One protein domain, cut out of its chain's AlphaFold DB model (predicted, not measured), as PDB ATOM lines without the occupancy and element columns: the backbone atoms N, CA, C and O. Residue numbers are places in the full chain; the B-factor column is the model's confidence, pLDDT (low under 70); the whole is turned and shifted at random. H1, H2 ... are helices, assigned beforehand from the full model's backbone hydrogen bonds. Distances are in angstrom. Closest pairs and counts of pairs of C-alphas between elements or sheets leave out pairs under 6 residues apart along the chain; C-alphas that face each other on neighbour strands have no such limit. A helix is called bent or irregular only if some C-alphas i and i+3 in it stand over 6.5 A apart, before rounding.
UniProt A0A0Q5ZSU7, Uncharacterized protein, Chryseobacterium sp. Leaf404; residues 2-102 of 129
ATOM      1  N   GLN A   2     269.373 294.700 271.185       70.62
ATOM      2  CA  GLN A   2     270.204 295.391 272.191       70.62
ATOM      3  C   GLN A   2     271.583 294.751 272.453       70.62
ATOM      4  O   GLN A   2     272.577 295.457 272.531       70.62
ATOM      5  N   HIS A   3     271.676 293.416 272.475       74.12
ATOM      6  CA  HIS A   3     272.963 292.727 272.637       74.12
ATOM      7  C   HIS A   3     273.937 292.978 271.470       74.12
ATOM      8  O   HIS A   3     275.137 293.093 271.686       74.12
ATOM      9  N   MET A   4     273.448 293.077 270.228       82.31
ATOM     10  CA  MET A   4     274.323 293.336 269.076       82.31
ATOM     11  C   MET A   4     274.890 294.758 269.110       82.31
ATOM     12  O   MET A   4     276.074 294.932 268.842       82.31
ATOM     13  N   ALA A   5     274.087 295.739 269.531       83.56
ATOM     14  CA  ALA A   5     274.552 297.108 269.755       83.56
ATOM     15  C   ALA A   5     275.590 297.194 270.895       83.56
ATOM     16  O   ALA A   5     276.585 297.914 270.784       83.56
ATOM     17  N   ASP A   6     275.411 296.422 271.972       82.94
ATOM     18  CA  ASP A   6     276.399 296.326 273.056       82.94
ATOM     19  C   ASP A   6     277.732 295.734 272.556       82.94
ATOM     20  O   ASP A   6     278.805 296.206 272.935       82.94
ATOM     21  N   VAL A   7     277.682 294.711 271.696       87.88
ATOM     22  CA  VAL A   7     278.878 294.083 271.107       87.88
ATOM     23  C   VAL A   7     279.594 295.042 270.157       87.88
ATOM     24  O   VAL A   7     280.814 295.183 270.242       87.88
ATOM     25  N   GLU A   8     278.850 295.735 269.297       92.44
ATOM     26  CA  GLU A   8     279.389 296.725 268.360       92.44
ATOM     27  C   GLU A   8     280.078 297.889 269.093       92.44
ATOM     28  O   GLU A   8     281.195 298.285 268.756       92.44
ATOM     29  N   SER A   9     279.459 298.395 270.163       91.12
ATOM     30  CA  SER A   9     279.975 299.525 270.950       91.12
ATOM     31  C   SER A   9     281.044 299.148 271.988       91.12
ATOM     32  O   SER A   9     281.667 300.029 272.593       91.12
ATOM     33  N   ALA A  10     281.317 297.857 272.204       91.31
ATOM     34  CA  ALA A  10     282.274 297.408 273.216       91.31
ATOM     35  C   ALA A  10     283.705 297.895 272.935       91.31
ATOM     36  O   ALA A  10     284.434 298.262 273.863       91.31
ATOM     37  N   GLY A  11     284.111 297.904 271.662       95.38
ATOM     38  CA  GLY A  11     285.443 298.344 271.241       95.38
ATOM     39  C   GLY A  11     285.667 299.836 271.487       95.38
ATOM     40  O   GLY A  11     286.631 300.217 272.154       95.38
ATOM     41  N   SER A  12     284.743 300.675 271.015       95.69
ATOM     42  CA  SER A  12     284.807 302.131 271.191       95.69
ATOM     43  C   SER A  12     284.722 302.535 272.665       95.69
ATOM     44  O   SER A  12     285.481 303.396 273.108       95.69
ATOM     45  N   SER A  13     283.893 301.852 273.460       93.19
ATOM     46  CA  SER A  13     283.791 302.085 274.906       93.19
ATOM     47  C   SER A  13     285.116 301.833 275.633       93.19
ATOM     48  O   SER A  13     285.539 302.645 276.458       93.19
ATOM     49  N   LYS A  14     285.817 300.738 275.298       95.25
ATOM     50  CA  LYS A  14     287.139 300.433 275.872       95.25
ATOM     51  C   LYS A  14     288.179 301.488 275.496       95.25
ATOM     52  O   LYS A  14     288.937 301.936 276.353       95.25
ATOM     53  N   GLN A  15     288.205 301.905 274.230       97.25
ATOM     54  CA  GLN A  15     289.132 302.937 273.754       97.25
ATOM     55  C   GLN A  15     288.878 304.285 274.436       97.25
ATOM     56  O   GLN A  15     289.823 304.964 274.837       97.25
ATOM     57  N   PHE A  16     287.608 304.659 274.614       95.81
ATOM     58  CA  PHE A  16     287.228 305.864 275.340       95.81
ATOM     59  C   PHE A  16     287.729 305.830 276.787       95.81
ATOM     60  O   PHE A  16     288.399 306.767 277.217       95.81
ATOM     61  N   GLN A  17     287.476 304.737 277.513       96.31
ATOM     62  CA  GLN A  17     287.931 304.576 278.896       96.31
ATOM     63  C   GLN A  17     289.457 304.695 279.006       96.31
ATOM     64  O   GLN A  17     289.951 305.466 279.826       96.31
ATOM     65  N   ALA A  18     290.204 304.006 278.136       97.56
ATOM     66  CA  ALA A  18     291.665 304.074 278.116       97.56
ATOM     67  C   ALA A  18     292.179 305.495 277.828       97.56
ATOM     68  O   ALA A  18     293.080 305.990 278.505       97.56
ATOM     69  N   LYS A  19     291.570 306.190 276.858       98.25
ATOM     70  CA  LYS A  19     291.922 307.576 276.525       98.25
ATOM     71  C   LYS A  19     291.657 308.524 277.692       98.25
ATOM     72  O   LYS A  19     292.479 309.392 277.973       98.25
ATOM     73  N   MET A  20     290.515 308.386 278.360       98.00
ATOM     74  CA  MET A  20     290.167 309.242 279.494       98.00
ATOM     75  C   MET A  20     291.062 308.979 280.708       98.00
ATOM     76  O   MET A  20     291.480 309.943 281.344       98.00
ATOM     77  N   GLN A  21     291.433 307.720 280.961       97.62
ATOM     78  CA  GLN A  21     292.422 307.377 281.983       97.62
ATOM     79  C   GLN A  21     293.776 308.029 281.680       97.62
ATOM     80  O   GLN A  21     294.295 308.768 282.506       97.62
ATOM     81  N   SER A  22     294.290 307.871 280.456       98.12
ATOM     82  CA  SER A  22     295.569 308.470 280.052       98.12
ATOM     83  C   SER A  22     295.579 310.000 280.188       98.12
ATOM     84  O   SER A  22     296.575 310.582 280.617       98.12
ATOM     85  N   ARG A  23     294.459 310.670 279.881       97.50
ATOM     86  CA  ARG A  23     294.311 312.120 280.102       97.50
ATOM     87  C   ARG A  23     294.359 312.491 281.582       97.50
ATOM     88  O   ARG A  23     294.945 313.516 281.918       97.50
ATOM     89  N   ASN A  24     293.733 311.690 282.441       97.12
ATOM     90  CA  ASN A  24     293.772 311.899 283.883       97.12
ATOM     91  C   ASN A  24     295.195 311.714 284.427       97.12
ATOM     92  O   ASN A  24     295.678 312.570 285.158       97.12
ATOM     93  N   ASP A  25     295.894 310.666 283.992       97.19
ATOM     94  CA  ASP A  25     297.274 310.392 284.404       97.19
ATOM     95  C   ASP A  25     298.212 311.535 283.991       97.19
ATOM     96  O   ASP A  25     299.007 312.019 284.793       97.19
ATOM     97  N   ALA A  26     298.065 312.044 282.762       98.06
ATOM     98  CA  ALA A  26     298.808 313.215 282.303       98.06
ATOM     99  C   ALA A  26     298.538 314.453 283.176       98.06
ATOM    100  O   ALA A  26     299.475 315.172 283.528       98.06
ATOM    101  N   ALA A  27     297.281 314.694 283.558       97.00
ATOM    102  CA  ALA A  27     296.934 315.791 284.459       97.00
ATOM    103  C   ALA A  27     297.562 315.610 285.849       97.00
ATOM    104  O   ALA A  27     298.084 316.579 286.395       97.00
ATOM    105  N   ILE A  28     297.572 314.388 286.394       95.31
ATOM    106  CA  ILE A  28     298.222 314.062 287.675       95.31
ATOM    107  C   ILE A  28     299.724 314.364 287.611       95.31
ATOM    108  O   ILE A  28     300.246 315.052 288.488       95.31
ATOM    109  N   TYR A  29     300.412 313.929 286.550       95.81
ATOM    110  CA  TYR A  29     301.842 314.204 286.383       95.81
ATOM    111  C   TYR A  29     302.142 315.699 286.277       95.81
ATOM    112  O   TYR A  29     303.088 316.184 286.898       95.81
ATOM    113  N   LEU A  30     301.328 316.446 285.527       96.69
ATOM    114  CA  LEU A  30     301.451 317.904 285.464       96.69
ATOM    115  C   LEU A  30     301.157 318.557 286.821       96.69
ATOM    116  O   LEU A  30     301.821 319.526 287.186       96.69
ATOM    117  N   GLY A  31     300.213 318.004 287.585       96.12
ATOM    118  CA  GLY A  31     299.867 318.437 288.937       96.12
ATOM    119  C   GLY A  31     301.061 318.428 289.885       96.12
ATOM    120  O   GLY A  31     301.230 319.379 290.642       96.12
ATOM    121  N   TYR A  32     301.964 317.448 289.785       93.62
ATOM    122  CA  TYR A  32     303.162 317.383 290.637       93.62
ATOM    123  C   TYR A  32     304.070 318.614 290.534       93.62
ATOM    124  O   TYR A  32     304.757 318.942 291.498       93.62
ATOM    125  N   LEU A  33     304.059 319.304 289.390       94.12
ATOM    126  CA  LEU A  33     304.834 320.524 289.169       94.12
ATOM    127  C   LEU A  33     303.977 321.792 289.279       94.12
ATOM    128  O   LEU A  33     304.451 322.821 289.757       94.12
ATOM    129  N   LEU A  34     302.726 321.731 288.817       95.75
ATOM    130  CA  LEU A  34     301.850 322.886 288.644       95.75
ATOM    131  C   LEU A  34     300.761 322.912 289.735       95.75
ATOM    132  O   LEU A  34     299.767 322.183 289.634       95.75
ATOM    133  N   PRO A  35     300.893 323.765 290.772       92.94
ATOM    134  CA  PRO A  35     300.005 323.752 291.941       92.94
ATOM    135  C   PRO A  35     298.541 324.065 291.615       92.94
ATOM    136  O   PRO A  35     297.634 323.557 292.276       92.94
ATOM    137  N   ASN A  36     298.280 324.858 290.575       95.69
ATOM    138  CA  ASN A  36     296.923 325.143 290.110       95.69
ATOM    139  C   ASN A  36     296.228 323.887 289.555       95.69
ATOM    140  O   ASN A  36     295.053 323.671 289.845       95.69
ATOM    141  N   ILE A  37     296.948 323.042 288.806       96.56
ATOM    142  CA  ILE A  37     296.401 321.795 288.249       96.56
ATOM    143  C   ILE A  37     296.083 320.819 289.377       96.56
ATOM    144  O   ILE A  37     294.982 320.280 289.431       96.56
ATOM    145  N   GLN A  38     297.005 320.639 290.323       95.62
ATOM    146  CA  GLN A  38     296.757 319.778 291.476       95.62
ATOM    147  C   GLN A  38     295.578 320.254 292.318       95.62
ATOM    148  O   GLN A  38     294.770 319.439 292.754       95.62
ATOM    149  N   THR A  39     295.453 321.566 292.527       95.06
ATOM    150  CA  THR A  39     294.309 322.138 293.244       95.06
ATOM    151  C   THR A  39     293.004 321.774 292.540       95.06
ATOM    152  O   THR A  39     292.072 321.306 293.190       95.06
ATOM    153  N   GLN A  40     292.950 321.903 291.210       96.44
ATOM    154  CA  GLN A  40     291.777 321.523 290.424       96.44
ATOM    155  C   GLN A  40     291.474 320.018 290.517       96.44
ATOM    156  O   GLN A  40     290.313 319.642 290.691       96.44
ATOM    157  N   LEU A  41     292.499 319.160 290.458       95.50
ATOM    158  CA  LEU A  41     292.350 317.709 290.612       95.50
ATOM    159  C   LEU A  41     291.776 317.349 291.985       95.50
ATOM    160  O   LEU A  41     290.738 316.694 292.056       95.50
ATOM    161  N   VAL A  42     292.386 317.846 293.064       94.56
ATOM    162  CA  VAL A  42     291.940 317.593 294.442       94.56
ATOM    163  C   VAL A  42     290.524 318.121 294.660       94.56
ATOM    164  O   VAL A  42     289.682 317.403 295.194       94.56
ATOM    165  N   GLN A  43     290.221 319.337 294.200       95.44
ATOM    166  CA  GLN A  43     288.879 319.911 294.301       95.44
ATOM    167  C   GLN A  43     287.840 319.035 293.590       95.44
ATOM    168  O   GLN A  43     286.793 318.738 294.166       95.44
ATOM    169  N   SER A  44     288.129 318.598 292.361       95.06
ATOM    170  CA  SER A  44     287.224 317.728 291.603       95.06
ATOM    171  C   SER A  44     287.026 316.370 292.281       95.06
ATOM    172  O   SER A  44     285.909 315.857 292.311       95.06
ATOM    173  N   GLN A  45     288.070 315.824 292.910       93.44
ATOM    174  CA  GLN A  45     287.993 314.568 293.649       93.44
ATOM    175  C   GLN A  45     287.135 314.701 294.917       93.44
ATOM    176  O   GLN A  45     286.297 313.839 295.174       93.44
ATOM    177  N   ILE A  46     287.272 315.800 295.677       93.38
ATOM    178  CA  ILE A  46     286.413 316.096 296.846       93.38
ATOM    179  C   ILE A  46     284.951 316.211 296.413       93.38
ATOM    180  O   ILE A  46     284.061 315.648 297.051       93.38
ATOM    181  N   ALA A  47     284.706 316.927 295.315       94.31
ATOM    182  CA  ALA A  47     283.373 317.110 294.758       94.31
ATOM    183  C   ALA A  47     282.815 315.843 294.082       94.31
ATOM    184  O   ALA A  47     281.651 315.841 293.686       94.31
ATOM    185  N   LYS A  48     283.617 314.775 293.954       94.00
ATOM    186  CA  LYS A  48     283.291 313.537 293.226       94.00
ATOM    187  C   LYS A  48     282.941 313.773 291.753       94.00
ATOM    188  O   LYS A  48     282.144 313.045 291.169       94.00
ATOM    189  N   THR A  49     283.539 314.797 291.151       94.50
ATOM    190  CA  THR A  49     283.367 315.180 289.741       94.50
ATOM    191  C   THR A  49     284.634 314.972 288.914       94.50
ATOM    192  O   THR A  49     284.652 315.280 287.722       94.50
ATOM    193  N   GLY A  50     285.702 314.455 289.531       94.62
ATOM    194  CA  GLY A  50     286.951 314.132 288.858       94.62
ATOM    195  C   GLY A  50     286.798 313.001 287.840       94.62
ATOM    196  O   GLY A  50     285.845 312.217 287.866       94.62
ATOM    197  N   MET A  51     287.774 312.891 286.935       95.38
ATOM    198  CA  MET A  51     287.750 311.869 285.886       95.38
ATOM    199  C   MET A  51     287.747 310.454 286.463       95.38
ATOM    200  O   MET A  51     287.012 309.593 285.991       95.38
ATOM    201  N   GLU A  52     288.531 310.226 287.515       93.25
ATOM    202  CA  GLU A  52     288.592 308.935 288.191       93.25
ATOM    203  C   GLU A  52     287.236 308.551 288.805       93.25
ATOM    204  O   GLU A  52     286.761 307.436 288.590       93.25
ATOM    205  N   ASN A  53     286.548 309.499 289.457       94.56
ATOM    206  CA  ASN A  53     285.198 309.286 289.991       94.56
ATOM    207  C   ASN A  53     284.218 308.894 288.874       94.56
ATOM    208  O   ASN A  53     283.460 307.934 289.011       94.56
ATOM    209  N   GLN A  54     284.269 309.601 287.740       94.81
ATOM    210  CA  GLN A  54     283.399 309.339 286.594       94.81
ATOM    211  C   GLN A  54     283.658 307.962 285.968       94.81
ATOM    212  O   GLN A  54     282.710 307.245 285.642       94.81
ATOM    213  N   LEU A  55     284.925 307.571 285.804       95.00
ATOM    214  CA  LEU A  55     285.294 306.260 285.261       95.00
ATOM    215  C   LEU A  55     284.870 305.125 286.200       95.00
ATOM    216  O   LEU A  55     284.317 304.120 285.745       95.00
ATOM    217  N   ASN A  56     285.056 305.305 287.507       94.44
ATOM    218  CA  ASN A  56     284.644 304.334 288.514       94.44
ATOM    219  C   ASN A  56     283.118 304.193 288.586       94.44
ATOM    220  O   ASN A  56     282.604 303.070 288.643       94.44
ATOM    221  N   TYR A  57     282.386 305.308 288.511       95.38
ATOM    222  CA  TYR A  57     280.929 305.304 288.413       95.38
ATOM    223  C   TYR A  57     280.456 304.578 287.152       95.38
ATOM    224  O   TYR A  57     279.617 303.684 287.243       95.38
ATOM    225  N   ALA A  58     281.027 304.894 285.985       94.69
ATOM    226  CA  ALA A  58     280.676 304.243 284.723       94.69
ATOM    227  C   ALA A  58     280.910 302.724 284.775       94.69
ATOM    228  O   ALA A  58     280.063 301.946 284.327       94.69
ATOM    229  N   GLN A  59     282.016 302.283 285.381       94.19
ATOM    230  CA  GLN A  59     282.293 300.862 285.584       94.19
ATOM    231  C   GLN A  59     281.290 300.210 286.548       94.19
ATOM    232  O   GLN A  59     280.802 299.107 286.286       94.19
ATOM    233  N   GLY A  60     280.948 300.883 287.649       94.44
ATOM    234  CA  GLY A  60     279.925 300.425 288.590       94.44
ATOM    235  C   GLY A  60     278.547 300.298 287.937       94.44
ATOM    236  O   GLY A  60     277.870 299.284 288.111       94.44
ATOM    237  N   LEU A  61     278.167 301.288 287.128       94.38
ATOM    238  CA  LEU A  61     276.916 301.329 286.378       94.38
ATOM    239  C   LEU A  61     276.845 300.198 285.346       94.38
ATOM    240  O   LEU A  61     275.841 299.487 285.284       94.38
ATOM    241  N   LYS A  62     277.932 299.960 284.601       92.38
ATOM    242  CA  LYS A  62     278.048 298.821 283.680       92.38
ATOM    243  C   LYS A  62     277.816 297.495 284.403       92.38
ATOM    244  O   LYS A  62     276.985 296.703 283.969       92.38
ATOM    245  N   ASN A  63     278.491 297.282 285.534       93.62
ATOM    246  CA  ASN A  63     278.347 296.061 286.330       93.62
ATOM    247  C   ASN A  63     276.923 295.901 286.893       93.62
ATOM    248  O   ASN A  63     276.417 294.785 287.003       93.62
ATOM    249  N   PHE A  64     276.274 297.003 287.279       94.75
ATOM    250  CA  PHE A  64     274.887 296.988 287.736       94.75
ATOM    251  C   PHE A  64     273.938 296.567 286.612       94.75
ATOM    252  O   PHE A  64     273.180 295.613 286.789       94.75
ATOM    253  N   HIS A  65     274.012 297.216 285.448       91.94
ATOM    254  CA  HIS A  65     273.141 296.895 284.318       91.94
ATOM    255  C   HIS A  65     273.404 295.511 283.739       91.94
ATOM    256  O   HIS A  65     272.455 294.846 283.344       91.94
ATOM    257  N   GLU A  66     274.647 295.030 283.739       92.00
ATOM    258  CA  GLU A  66     274.950 293.659 283.336       92.00
ATOM    259  C   GLU A  66     274.257 292.632 284.239       92.00
ATOM    260  O   GLU A  66     273.647 291.693 283.734       92.00
ATOM    261  N   LYS A  67     274.265 292.835 285.563       93.62
ATOM    262  CA  LYS A  67     273.546 291.957 286.502       93.62
ATOM    263  C   LYS A  67     272.041 291.971 286.256       93.62
ATOM    264  O   LYS A  67     271.426 290.909 286.250       93.62
ATOM    265  N   GLN A  68     271.465 293.150 286.017       92.69
ATOM    266  CA  GLN A  68     270.044 293.264 285.678       92.69
ATOM    267  C   GLN A  68     269.733 292.548 284.366       92.69
ATOM    268  O   GLN A  68     268.798 291.759 284.287       92.69
ATOM    269  N   ARG A  69     270.567 292.759 283.349       90.75
ATOM    270  CA  ARG A  69     270.453 292.117 282.043       90.75
ATOM    271  C   ARG A  69     270.442 290.594 282.172       90.75
ATOM    272  O   ARG A  69     269.519 289.953 281.689       90.75
ATOM    273  N   LEU A  70     271.429 290.031 282.867       91.50
ATOM    274  CA  LEU A  70     271.538 288.587 283.085       91.50
ATOM    275  C   LEU A  70     270.364 288.021 283.896       91.50
ATOM    276  O   LEU A  70     269.944 286.899 283.633       91.50
ATOM    277  N   TYR A  71     269.818 288.789 284.841       93.00
ATOM    278  CA  TYR A  71     268.635 288.392 285.602       93.00
ATOM    279  C   TYR A  71     267.362 288.373 284.741       93.00
ATOM    280  O   TYR A  71     266.617 287.402 284.780       93.00
ATOM    281  N   PHE A  72     267.111 289.421 283.951       92.44
ATOM    282  CA  PHE A  72     265.858 289.571 283.203       92.44
ATOM    283  C   PHE A  72     265.817 288.817 281.873       92.44
ATOM    284  O   PHE A  72     264.731 288.503 281.390       92.44
ATOM    285  N   TYR A  73     266.967 288.540 281.260       90.88
ATOM    286  CA  TYR A  73     267.025 287.944 279.924       90.88
ATOM    287  C   TYR A  73     266.264 286.617 279.793       90.88
ATOM    288  O   TYR A  73     265.474 286.526 278.856       90.88
ATOM    289  N   PRO A  74     266.400 285.637 280.708       91.69
ATOM    290  CA  PRO A  74     265.613 284.408 280.633       91.69
ATOM    291  C   PRO A  74     264.104 284.687 280.607       91.69
ATOM    292  O   PRO A  74     263.415 284.268 279.684       91.69
ATOM    293  N   TYR A  75     263.605 285.510 281.536       92.69
ATOM    294  CA  TYR A  75     262.177 285.837 281.625       92.69
ATOM    295  C   TYR A  75     261.646 286.548 280.372       92.69
ATOM    296  O   TYR A  75     260.550 286.241 279.908       92.69
ATOM    297  N   ILE A  76     262.419 287.487 279.814       90.31
ATOM    298  CA  ILE A  76     262.023 288.241 278.617       90.31
ATOM    299  C   ILE A  76     261.997 287.327 277.386       90.31
ATOM    300  O   ILE A  76     261.034 287.361 276.625       90.31
ATOM    301  N   PHE A  77     263.041 286.522 277.171       90.31
ATOM    302  CA  PHE A  77     263.166 285.719 275.951       90.31
ATOM    303  C   PHE A  77     262.337 284.431 275.974       90.31
ATOM    304  O   PHE A  77     261.986 283.927 274.910       90.31
ATOM    305  N   GLU A  78     261.963 283.937 277.154       92.62
ATOM    306  CA  GLU A  78     261.020 282.823 277.311       92.62
ATOM    307  C   GLU A  78     259.552 283.285 277.334       92.62
ATOM    308  O   GLU A  78     258.651 282.460 277.471       92.62
ATOM    309  N   ASN A  79     259.289 284.592 277.181       89.25
ATOM    310  CA  ASN A  79     257.955 285.194 277.308       89.25
ATOM    311  C   ASN A  79     257.259 284.826 278.634       89.25
ATOM    312  O   ASN A  79     256.050 284.580 278.677       89.25
ATOM    313  N   ALA A  80     258.023 284.774 279.726       91.50
ATOM    314  CA  ALA A  80     257.494 284.470 281.046       91.50
ATOM    315  C   ALA A  80     256.522 285.568 281.511       91.50
ATOM    316  O   ALA A  80     256.700 286.757 281.235       91.50
ATOM    317  N   ASN A  81     255.489 285.179 282.262       93.31
ATOM    318  CA  ASN A  81     254.562 286.147 282.835       93.31
ATOM    319  C   ASN A  81     255.280 287.026 283.877       93.31
ATOM    320  O   ASN A  81     255.978 286.518 284.756       93.31
ATOM    321  N   ALA A  82     255.059 288.340 283.817       89.75
ATOM    322  CA  ALA A  82     255.674 289.315 284.718       89.75
ATOM    323  C   ALA A  82     255.397 289.052 286.213       89.75
ATOM    324  O   ALA A  82     256.183 289.473 287.059       89.75
ATOM    325  N   ASN A  83     254.325 288.329 286.546       92.94
ATOM    326  CA  ASN A  83     253.956 287.972 287.919       92.94
ATOM    327  C   ASN A  83     254.949 286.998 288.581       92.94
ATOM    328  O   ASN A  83     254.929 286.840 289.797       92.94
ATOM    329  N   ILE A  84     255.802 286.336 287.791       93.56
ATOM    330  CA  ILE A  84     256.830 285.402 288.279       93.56
ATOM    331  C   ILE A  84     258.056 286.167 288.812       93.56
ATOM    332  O   ILE A  84     258.836 285.641 289.605       93.56
ATOM    333  N   VAL A  85     258.228 287.425 288.394       92.81
ATOM    334  CA  VAL A  85     259.328 288.281 288.841       92.81
ATOM    335  C   VAL A  85     259.012 288.855 290.220       92.81
ATOM    336  O   VAL A  85     257.980 289.485 290.440       92.81
ATOM    337  N   ASP A  86     259.955 288.701 291.146       91.75
ATOM    338  CA  ASP A  86     259.902 289.353 292.452       91.75
ATOM    339  C   ASP A  86     260.340 290.821 292.322       91.75
ATOM    340  O   ASP A  86     261.517 291.171 292.465       91.75
ATOM    341  N   TRP A  87     259.373 291.685 292.009       91.81
ATOM    342  CA  TRP A  87     259.591 293.120 291.819       91.81
ATOM    343  C   TRP A  87     260.074 293.832 293.087       91.81
ATOM    344  O   TRP A  87     260.776 294.835 292.983       91.81
ATOM    345  N   ALA A  88     259.792 293.297 294.282       93.44
ATOM    346  CA  ALA A  88     260.243 293.890 295.542       93.44
ATOM    347  C   ALA A  88     261.773 293.832 295.704       93.44
ATOM    348  O   ALA A  88     262.361 294.668 296.393       93.44
ATOM    349  N   LYS A  89     262.440 292.883 295.034       89.19
ATOM    350  CA  LYS A  89     263.910 292.786 295.001       89.19
ATOM    351  C   LYS A  89     264.561 293.729 293.985       89.19
ATOM    352  O   LYS A  89     265.780 293.906 294.018       89.19
ATOM    353  N   GLN A  90     263.776 294.346 293.102       92.06
ATOM    354  CA  GLN A  90     264.262 295.227 292.041       92.06
ATOM    355  C   GLN A  90     264.326 296.669 292.541       92.06
ATOM    356  O   GLN A  90     263.472 297.501 292.248       92.06
ATOM    357  N   THR A  91     265.350 296.956 293.340       90.06
ATOM    358  CA  THR A  91     265.529 298.262 293.979       90.06
ATOM    359  C   THR A  91     266.627 299.090 293.321       90.06
ATOM    360  O   THR A  91     267.576 298.575 292.717       90.06
ATOM    361  N   VAL A  92     266.505 300.412 293.458       91.06
ATOM    362  CA  VAL A  92     267.555 301.355 293.059       91.06
ATOM    363  C   VAL A  92     268.776 301.144 293.950       91.06
ATOM    364  O   VAL A  92     268.656 301.007 295.168       91.06
ATOM    365  N   LYS A  93     269.967 301.139 293.346       92.31
ATOM    366  CA  LYS A  93     271.235 301.084 294.076       92.31
ATOM    367  C   LYS A  93     271.955 302.417 293.978       92.31
ATOM    368  O   LYS A  93     272.076 302.986 292.898       92.31
ATOM    369  N   ILE A  94     272.462 302.879 295.115       92.25
ATOM    370  CA  ILE A  94     273.297 304.074 295.194       92.25
ATOM    371  C   ILE A  94     274.745 303.653 294.969       92.25
ATOM    372  O   ILE A  94     275.237 302.717 295.605       92.25
ATOM    373  N   TYR A  95     275.428 304.346 294.064       92.38
ATOM    374  CA  TYR A  95     276.864 304.195 293.900       92.38
ATOM    375  C   TYR A  95     277.589 305.034 294.952       92.38
ATOM    376  O   TYR A  95     277.422 306.250 295.010       92.38
ATOM    377  N   ASN A  96     278.406 304.377 295.770       89.50
ATOM    378  CA  ASN A  96     279.220 305.040 296.776       89.50
ATOM    379  C   ASN A  96     280.682 304.974 296.360       89.50
ATOM    380  O   ASN A  96     281.300 303.911 296.411       89.50
ATOM    381  N   ASP A  97     281.227 306.125 295.984       83.94
ATOM    382  CA  ASP A  97     282.665 306.268 295.822       83.94
ATOM    383  C   ASP A  97     283.329 306.378 297.205       83.94
ATOM    384  O   ASP A  97     283.043 307.309 297.969       83.94
ATOM    385  N   LEU A  98     284.165 305.387 297.536       79.44
ATOM    386  CA  LEU A  98     284.897 305.276 298.801       79.44
ATOM    387  C   LEU A  98     286.304 305.878 298.725       79.44
ATOM    388  O   LEU A  98     287.065 305.756 299.690       79.44
ATOM    389  N   GLN A  99     286.673 306.498 297.601       79.44
ATOM    390  CA  GLN A  99     287.981 307.112 297.465       79.44
ATOM    391  C   GLN A  99     288.198 308.186 298.529       79.44
ATOM    392  O   GLN A  99     287.406 309.112 298.704       79.44
ATOM    393  N   LYS A 100     289.306 308.038 299.254       83.06
ATOM    394  CA  LYS A 100     289.765 308.998 300.252       83.06
ATOM    395  C   LYS A 100     290.985 309.712 299.711       83.06
ATOM    396  O   LYS A 100     291.905 309.082 299.195       83.06
ATOM    397  N   ILE A 101     291.006 311.023 299.892       87.31
ATOM    398  CA  ILE A 101     292.162 311.831 299.531       87.31
ATOM    399  C   ILE A 101     293.231 311.639 300.593       87.31
ATOM    400  O   ILE A 101     292.997 311.855 301.783       87.31
ATOM    401  N   ASN A 102     294.418 311.252 300.146       89.62
ATOM    402  CA  ASN A 102     295.587 311.201 300.998       89.62
ATOM    403  C   ASN A 102     296.346 312.528 300.889       89.62
ATOM    404  O   ASN A 102     297.094 312.751 299.937       89.62
TER     405      ASN A 102
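What this domain is: This is residues 2 to 102 of the 129 residues of an uncharacterized protein of Chryseobacterium sp. Leaf404 (UniProt A0A0Q5ZSU7). The model is a flat, loose layer of three long pieces: the long helix H1, the long helix H3 in the middle, running back the opposite way, and the tail of residues 90 to 102, which folds back past H3 on the side away from H1. The short helix H2 folds back from the last residues of H1 and leads into H3; H1 meets H3 near the start of H3, while residues 4 to 16 of H1 stick out free, and residues 76 to 83 stick out at the far end of H3. The printed part has 101 residues, with three named helices in the order H1, H2, H3 and no named strand, and its class is all helix. It is only just loose, close to extended, with a radius of gyration of the C-alphas of 19.0 A, and its C-alphas span 61 by 31 by 14 A.

How they stand to each other: The longest helix by residues is H1, residues 2 to 31, which has a kink of 45 degrees near residue 9. H1 and H3, residues 51 to 77, touch with residues 17 to 24 of H1 and residues 51 to 55 of H3 alone. Their closest C-alphas, those of Asn 24 and Met 51, are 6.3 A apart. The two lines stand at a shallow tilt of 14 degrees and run opposite ways, with the centres 16.5 A apart. H1 also touches H2, residues 35 to 46, with residues 27 to 31 of H1 and residues 37 to 41 of H2 alone. The closest C-alphas here are those of Gly 31 and Gln 38, 4.2 A apart. H1 and H2 form a helical hairpin and run opposite ways at a steep tilt of 44 degrees. H2 and H3 are close but not clearly touching, and the C-alphas of Gln 45 and Asn 53, their closest, are 7.0 A apart. H2 and H3 run the same way at a shallow tilt of 33 degrees, only just short of steep. H1, H2 and H3 together are a bundle, a group of helices set near one another. In H2 every backbone O i to N i+4 pair is within hydrogen-bond range; in H1 24 of 26 pairs are, and in H3 21 of 23.

Where its parts are: H1 begins with C-alpha 2 at (270.204, 295.391, 272.191) and ends at Gly 31, with 41.1 A from first to last C-alpha. It is only just irregular: C-alphas 8 and 11 are 6.9 A apart. H2 begins at Pro 35, with C-alpha 35 at (300.005, 323.752, 291.941), and its 12 residues measure 16.4 A from first to last C-alpha. H3 runs from Met 51 to Phe 77 over 37.2 A, and its last C-alpha is at (263.166, 285.719, 275.951). H3 has a kink of 37 degrees near residue 71 and is irregular, with C-alphas 71 and 74 lying 7.0 A apart.

The domain as a whole: The two C-alphas farthest apart, those of Leu 33 and Asn 81, are 61.2 A apart, and the outline is flat. The first and last printed C-alphas, those of Gln 2 and Asn 102, are 41.5 A apart. Without the stretches that stand free, the body has 80 residues and spans 59 by 25 by 16 A. The links from H1 to H2, 3 residues, and from H2 to H3, 4 residues, are both tight. Residues 78 to 102 hold no named element, and their C-alphas lie 9 to 32 A from the mean of all C-alphas. The printed part has no cut. The mean pLDDT of the printed part is 92.5, and no printed residue is under 70.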